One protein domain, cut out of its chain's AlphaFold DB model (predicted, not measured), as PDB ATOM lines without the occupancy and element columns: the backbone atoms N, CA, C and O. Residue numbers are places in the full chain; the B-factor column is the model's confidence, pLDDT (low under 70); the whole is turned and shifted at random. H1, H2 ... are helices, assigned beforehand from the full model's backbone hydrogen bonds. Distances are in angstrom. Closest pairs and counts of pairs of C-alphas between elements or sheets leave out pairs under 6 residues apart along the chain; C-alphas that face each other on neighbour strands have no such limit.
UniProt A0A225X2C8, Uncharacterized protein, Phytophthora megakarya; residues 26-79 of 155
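AT A GLANCE: This is residues 26 to 79 of the 155 residues of an uncharacterized protein of Phytophthora megakarya (UniProt A0A225X2C8). One lone helix, H2, makes a shaft along the length of the model, with a small head of two helices, H3 and H4, beyond its last residues and the short H1 beyond its first. In the head, H4 packs on H3 with residues 66 to 70 alone and then runs off steeply, so that residues 74 to 79 stick out; residues 26 to 49, with H1 and H2, stick out from the head as a long arm. The printed part has 54 residues with four named helices, in the order H1, H2, H3, H4, and no named strand; the class is all helix. The whole is extended, with a radius of gyration of the C-alphas of 18.0 A, and the C-alphas span 52 by 23 by 18 A.

HOW THE PARTS SIT: The longest helix is H2, residues 36 to 49, and it touches no helix. Before it in the chain stands H1, residues 27 to 30, which also touches no helix. After it come H3, residues 55 to 62, and H4, residues 66 to 78, which touch: the closest C-alphas of the two, those of Ala 59 and Leu 66, are 5.4 A apart. H4 touches H3 with residues 66 to 70 alone. H3 and H4 run opposite ways at a steep tilt of 69 degrees, only just short of about perpendicular, and their centres are 13.0 A apart. H2 is apart from H3 and from H4, and H1 is apart from the other three helices. In H2 and H3 every O i to N i+4 pair is within hydrogen-bond range, in H4 8 of 9 are, and H1 is too short for such a pair, though its one O i to N i+3 pair is within range.

IN THESE COORDINATES: H2 is 19.5 A from first to last C-alpha, from Leu 36 at (217.512, 217.071, 173.473) to Ala 49 at (202.758, 227.140, 181.321). H1 runs from Lys 27, with its C-alpha at (222.242, 209.354, 159.194), to Glu 30, over 5.2 A. H3, from Leu 55 to Leu 62, is 10.6 A long. H4 is 19.2 A long, from Leu 66 to Glu 78, whose C-alpha is at (186.028, 211.146, 193.524).

THE WHOLE: The two C-alphas farthest apart, those of Lys 27 and Glu 67, are 52.6 A apart. The printed part has no cut. The links H1 to H2, H2 to H3 and H3 to H4 are tight, with 5, 5 and 3 residues. The mean pLDDT of the printed part is 78.8; residues 49 to 53 and 74 to 79 are under 70.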
ATOM      1  N   ASN A  26     220.663 205.193 160.810       84.81
ATOM      2  CA  ASN A  26     220.617 205.871 159.514       84.81
ATOM      3  C   ASN A  26     220.823 207.386 159.688       84.81
ATOM      4  O   ASN A  26     220.047 208.035 160.395       84.81
ATOM      5  N   LYS A  27     221.818 207.957 159.001       83.44
ATOM      6  CA  LYS A  27     222.242 209.354 159.194       83.44
ATOM      7  C   LYS A  27     221.116 210.377 159.024       83.44
ATOM      8  O   LYS A  27     220.985 211.314 159.805       83.44
ATOM      9  N   ASP A  28     220.224 210.123 158.070       81.31
ATOM     10  CA  ASP A  28     219.049 210.957 157.809       81.31
ATOM     11  C   ASP A  28     218.041 210.992 158.975       81.31
ATOM     12  O   ASP A  28     217.191 211.883 159.027       81.31
ATOM     13  N   LEU A  29     218.076 210.009 159.886       77.00
ATOM     14  CA  LEU A  29     217.266 209.991 161.109       77.00
ATOM     15  C   LEU A  29     217.930 210.782 162.237       77.00
ATOM     16  O   LEU A  29     217.219 211.477 162.965       77.00
ATOM     17  N   GLU A  30     219.259 210.723 162.353       79.06
ATOM     18  CA  GLU A  30     220.021 211.531 163.314       79.06
ATOM     19  C   GLU A  30     219.838 213.027 163.039       79.06
ATOM     20  O   GLU A  30     219.534 213.790 163.952       79.06
ATOM     21  N   ASP A  31     219.901 213.436 161.768       82.62
ATOM     22  CA  ASP A  31     219.741 214.839 161.359       82.62
ATOM     23  C   ASP A  31     218.308 215.368 161.562       82.62
ATOM     24  O   ASP A  31     218.079 216.575 161.679       82.62
ATOM     25  N   ARG A  32     217.314 214.470 161.623       86.00
ATOM     26  CA  ARG A  32     215.917 214.807 161.951       86.00
ATOM     27  C   ARG A  32     215.661 214.861 163.455       86.00
ATOM     28  O   ARG A  32     214.581 215.312 163.858       86.00
ATOM     29  N   LEU A  33     216.593 214.386 164.283       79.62
ATOM     30  CA  LEU A  33     216.428 214.390 165.725       79.62
ATOM     31  C   LEU A  33     216.544 215.826 166.237       79.62
ATOM     32  O   LEU A  33     217.559 216.501 166.081       79.62
ATOM     33  N   TYR A  34     215.480 216.313 166.873       76.50
ATOM     34  CA  TYR A  34     215.563 217.575 167.599       76.50
ATOM     35  C   TYR A  34     216.611 217.437 168.710       76.50
ATOM     36  O   TYR A  34     216.537 216.457 169.458       76.50
ATOM     37  N   PRO A  35     217.530 218.410 168.879       82.31
ATOM     38  CA  PRO A  35     218.462 218.393 169.997       82.31
ATOM     39  C   PRO A  35     217.693 218.218 171.307       82.31
ATOM     40  O   PRO A  35     216.667 218.889 171.500       82.31
ATOM     41  N   LEU A  36     218.170 217.329 172.188       72.19
ATOM     42  CA  LEU A  36     217.512 217.071 173.473       72.19
ATOM     43  C   LEU A  36     217.240 218.385 174.220       72.19
ATOM     44  O   LEU A  36     216.121 218.582 174.685       72.19
ATOM     45  N   ASP A  37     218.179 219.335 174.186       73.88
ATOM     46  CA  ASP A  37     218.040 220.679 174.761       73.88
ATOM     47  C   ASP A  37     216.779 221.423 174.299       73.88
ATOM     48  O   ASP A  37     216.078 222.042 175.097       73.88
ATOM     49  N   VAL A  38     216.422 221.353 173.013       77.50
ATOM     50  CA  VAL A  38     215.239 222.052 172.480       77.50
ATOM     51  C   VAL A  38     213.951 221.381 172.963       77.50
ATOM     52  O   VAL A  38     212.952 222.059 173.229       77.50
ATOM     53  N   VAL A  39     213.953 220.054 173.097       79.94
ATOM     54  CA  VAL A  39     212.814 219.288 173.619       79.94
ATOM     55  C   VAL A  39     212.663 219.498 175.124       79.94
ATOM     56  O   VAL A  39     211.545 219.693 175.601       79.94
ATOM     57  N   GLU A  40     213.762 219.518 175.871       79.81
ATOM     58  CA  GLU A  40     213.779 219.800 177.304       79.81
ATOM     59  C   GLU A  40     213.332 221.228 177.607       79.81
ATOM     60  O   GLU A  40     212.472 221.420 178.464       79.81
ATOM     61  N   LEU A  41     213.786 222.220 176.838       80.94
ATOM     62  CA  LEU A  41     213.294 223.598 176.936       80.94
ATOM     63  C   LEU A  41     211.795 223.690 176.639       80.94
ATOM     64  O   LEU A  41     211.064 224.397 177.332       80.94
ATOM     65  N   ARG A  42     211.294 222.948 175.643       81.19
ATOM     66  CA  ARG A  42     209.849 222.871 175.365       81.19
ATOM     67  C   ARG A  42     209.090 222.198 176.504       81.19
ATOM     68  O   ARG A  42     208.025 222.679 176.875       81.19
ATOM     69  N   ARG A  43     209.633 221.131 177.092       81.25
ATOM     70  CA  ARG A  43     209.056 220.465 178.268       81.25
ATOM     71  C   ARG A  43     209.015 221.394 179.471       81.25
ATOM     72  O   ARG A  43     207.973 221.489 180.103       81.25
ATOM     73  N   GLN A  44     210.093 222.121 179.741       80.75
ATOM     74  CA  GLN A  44     210.153 223.108 180.815       80.75
ATOM     75  C   GLN A  44     209.175 224.257 180.575       80.75
ATOM     76  O   GLN A  44     208.455 224.633 181.491       80.75
ATOM     77  N   ARG A  45     209.080 224.773 179.344       81.38
ATOM     78  CA  ARG A  45     208.115 225.818 178.977       81.38
ATOM     79  C   ARG A  45     206.675 225.341 179.122       81.38
ATOM     80  O   ARG A  45     205.848 226.078 179.646       81.38
ATOM     81  N   ASN A  46     206.382 224.114 178.702       79.00
ATOM     82  CA  ASN A  46     205.060 223.513 178.854       79.00
ATOM     83  C   ASN A  46     204.740 223.269 180.329       79.00
ATOM     84  O   ASN A  46     203.665 223.643 180.771       79.00
ATOM     85  N   ALA A  47     205.679 222.732 181.111       77.88
ATOM     86  CA  ALA A  47     205.526 222.552 182.552       77.88
ATOM     87  C   ALA A  47     205.357 223.893 183.281       77.88
ATOM     88  O   ALA A  47     204.565 223.994 184.210       77.88
ATOM     89  N   GLN A  48     206.054 224.940 182.833       73.75
ATOM     90  CA  GLN A  48     205.922 226.307 183.329       73.75
ATOM     91  C   GLN A  48     204.572 226.924 182.974       73.75
ATOM     92  O   GLN A  48     203.984 227.579 183.824       73.75
ATOM     93  N   ALA A  49     204.081 226.705 181.756       69.06
ATOM     94  CA  ALA A  49     202.758 227.140 181.321       69.06
ATOM     95  C   ALA A  49     201.634 226.338 181.997       69.06
ATOM     96  O   ALA A  49     200.541 226.854 182.175       69.06
ATOM     97  N   GLN A  50     201.908 225.094 182.395       65.06
ATOM     98  CA  GLN A  50     201.007 224.243 183.175       65.06
ATOM     99  C   GLN A  50     201.122 224.481 184.689       65.06
ATOM    100  O   GLN A  50     200.381 223.852 185.444       65.06
ATOM    101  N   ARG A  51     202.026 225.364 185.157       65.56
ATOM    102  CA  ARG A  51     202.061 225.769 186.572       65.56
ATOM    103  C   ARG A  51     200.713 226.366 186.920       65.56
ATOM    104  O   ARG A  51     200.311 227.303 186.246       65.56
ATOM    105  N   GLU A  52     200.079 225.786 187.939       59.53
ATOM    106  CA  GLU A  52     198.794 226.137 188.558       59.53
ATOM    107  C   GLU A  52     198.065 227.305 187.884       59.53
ATOM    108  O   GLU A  52     197.904 228.385 188.454       59.53
ATOM    109  N   LEU A  53     197.626 227.086 186.640       67.25
ATOM    110  CA  LEU A  53     196.743 228.027 185.980       67.25
ATOM    111  C   LEU A  53     195.474 228.047 186.820       67.25
ATOM    112  O   LEU A  53     194.888 226.996 187.102       67.25
ATOM    113  N   ALA A  54     195.068 229.240 187.247       79.19
ATOM    114  CA  ALA A  54     193.807 229.397 187.942       79.19
ATOM    115  C   ALA A  54     192.700 228.761 187.090       79.19
ATOM    116  O   ALA A  54     192.701 228.871 185.863       79.19
ATOM    117  N   LEU A  55     191.733 228.104 187.731       82.75
ATOM    118  CA  LEU A  55     190.638 227.423 187.035       82.75
ATOM    119  C   LEU A  55     189.896 228.363 186.061       82.75
ATOM    120  O   LEU A  55     189.431 227.933 185.010       82.75
ATOM    121  N   ALA A  56     189.854 229.656 186.393       83.44
ATOM    122  CA  ALA A  56     189.339 230.728 185.546       83.44
ATOM    123  C   ALA A  56     190.140 230.931 184.246       83.44
ATOM    124  O   ALA A  56     189.541 231.128 183.193       83.44
ATOM    125  N   GLU A  57     191.466 230.827 184.294       87.06
ATOM    126  CA  GLU A  57     192.337 230.956 183.120       87.06
ATOM    127  C   GLU A  57     192.158 229.758 182.179       87.06
ATOM    128  O   GLU A  57     192.008 229.909 180.968       87.06
ATOM    129  N   VAL A  58     192.061 228.553 182.753       86.50
ATOM    130  CA  VAL A  58     191.751 227.329 182.002       86.50
ATOM    131  C   VAL A  58     190.366 227.423 181.354       86.50
ATOM    132  O   VAL A  58     190.194 227.036 180.199       86.50
ATOM    133  N   ALA A  59     189.378 227.970 182.066       89.19
ATOM    134  CA  ALA A  59     188.038 228.197 181.535       89.19
ATOM    135  C   ALA A  59     188.055 229.175 180.343       89.19
ATOM    136  O   ALA A  59     187.458 228.876 179.306       89.19
ATOM    137  N   LEU A  60     188.798 230.283 180.452       90.12
ATOM    138  CA  LEU A  60     188.976 231.258 179.374       90.12
ATOM    139  C   LEU A  60     189.642 230.626 178.144       90.12
ATOM    140  O   LEU A  60     189.154 230.788 177.026       90.12
ATOM    141  N   GLN A  61     190.712 229.858 178.348       87.88
ATOM    142  CA  GLN A  61     191.461 229.229 177.262       87.88
ATOM    143  C   GLN A  61     190.669 228.137 176.533       87.88
ATOM    144  O   GLN A  61     190.820 227.964 175.324       87.88
ATOM    145  N   LEU A  62     189.812 227.411 177.251       87.50
ATOM    146  CA  LEU A  62     188.930 226.400 176.667       87.50
ATOM    147  C   LEU A  62     187.623 226.990 176.112       87.50
ATOM    148  O   LEU A  62     186.850 226.260 175.492       87.50
ATOM    149  N   GLY A  63     187.343 228.278 176.344       91.00
ATOM    150  CA  GLY A  63     186.053 228.889 176.009       91.00
ATOM    151  C   GLY A  63     184.877 228.248 176.756       91.00
ATOM    152  O   GLY A  63     183.765 228.174 176.232       91.00
ATOM    153  N   LEU A  64     185.122 227.731 177.965       90.19
ATOM    154  CA  LEU A  64     184.134 227.049 178.800       90.19
ATOM    155  C   LEU A  64     183.728 227.933 179.980       90.19
ATOM    156  O   LEU A  64     184.507 228.733 180.485       90.19
ATOM    157  N   SER A  65     182.501 227.764 180.473       90.12
ATOM    158  CA  SER A  65     182.073 228.421 181.712       90.12
ATOM    159  C   SER A  65     182.791 227.815 182.919       90.12
ATOM    160  O   SER A  65     182.824 226.585 183.045       90.12
ATOM    161  N   LEU A  66     183.249 228.659 183.846       88.62
ATOM    162  CA  LEU A  66     183.907 228.239 185.087       88.62
ATOM    163  C   LEU A  66     183.085 227.198 185.868       88.62
ATOM    164  O   LEU A  66     183.621 226.172 186.268       88.62
ATOM    165  N   GLU A  67     181.766 227.387 185.959       87.88
ATOM    166  CA  GLU A  67     180.839 226.480 186.654       87.88
ATOM    167  C   GLU A  67     180.854 225.041 186.094       87.88
ATOM    168  O   GLU A  67     180.761 224.063 186.839       87.88
ATOM    169  N   LYS A  68     181.005 224.880 184.770       87.31
ATOM    170  CA  LYS A  68     181.132 223.554 184.133       87.31
ATOM    171  C   LYS A  68     182.454 222.894 184.502       87.31
ATOM    172  O   LYS A  68     182.504 221.684 184.703       87.31
ATOM    173  N   LEU A  69     183.521 223.683 184.577       86.38
ATOM    174  CA  LEU A  69     184.844 223.182 184.916       86.38
ATOM    175  C   LEU A  69     184.926 222.804 186.404       86.38
ATOM    176  O   LEU A  69     185.473 221.756 186.737       86.38
ATOM    177  N   GLU A  70     184.295 223.584 187.282       86.56
ATOM    178  CA  GLU A  70     184.150 223.286 188.713       86.56
ATOM    179  C   GLU A  70     183.322 222.024 188.969       86.56
ATOM    180  O   GLU A  70     183.762 221.159 189.727       86.56
ATOM    181  N   ARG A  71     182.184 221.854 188.279       85.69
ATOM    182  CA  ARG A  71     181.398 220.608 188.354       85.69
ATOM    183  C   ARG A  71     182.195 219.377 187.929       85.69
ATOM    184  O   ARG A  71     182.050 218.318 188.527       85.69
ATOM    185  N   ASN A  72     183.036 219.491 186.904       80.88
ATOM    186  CA  ASN A  72     183.866 218.369 186.459       80.88
ATOM    187  C   ASN A  72     185.058 218.119 187.393       80.88
ATOM    188  O   ASN A  72     185.504 216.982 187.527       80.88
ATOM    189  N   ARG A  73     185.556 219.150 188.087       77.06
ATOM    190  CA  ARG A  73     186.645 219.016 189.064       77.06
ATOM    191  C   ARG A  73     186.263 218.109 190.235       77.06
ATOM    192  O   ARG A  73     187.105 217.333 190.687       77.06
ATOM    193  N   SER A  74     185.019 218.176 190.710       68.00
ATOM    194  CA  SER A  74     184.525 217.255 191.742       68.00
ATOM    195  C   SER A  74     184.427 215.817 191.228       68.00
ATOM    196  O   SER A  74     184.854 214.905 191.926       68.00
ATOM    197  N   VAL A  75     183.990 215.619 189.979       69.19
ATOM    198  CA  VAL A  75     183.904 214.287 189.343       69.19
ATOM    199  C   VAL A  75     185.290 213.658 189.153       69.19
ATOM    200  O   VAL A  75     185.472 212.467 189.371       69.19
ATOM    201  N   LEU A  76     186.297 214.465 188.807       61.06
ATOM    202  CA  LEU A  76     187.688 214.015 188.681       61.06
ATOM    203  C   LEU A  76     188.346 213.679 190.030       61.06
ATOM    204  O   LEU A  76     189.367 212.995 190.058       61.06
ATOM    205  N   SER A  77     187.800 214.185 191.140       58.72
ATOM    206  CA  SER A  77     188.384 214.013 192.476       58.72
ATOM    207  C   SER A  77     187.853 212.786 193.217       58.72
ATOM    208  O   SER A  77     188.561 212.271 194.083       58.72
ATOM    209  N   GLU A  78     186.639 212.326 192.895       58.47
ATOM    210  CA  GLU A  78     186.028 211.146 193.524       58.47
ATOM    211  C   GLU A  78     186.683 209.828 193.093       58.47
ATOM    212  O   GLU A  78     186.694 208.886 193.879       58.47
ATOM    213  N   ASP A  79     187.315 209.780 191.916       57.09
ATOM    214  CA  ASP A  79     188.051 208.604 191.434       57.09
ATOM    215  C   ASP A  79     189.474 209.007 191.022       57.09
ATOM    216  O   ASP A  79     189.892 208.967 189.863       57.09
TER     217      ASP A  79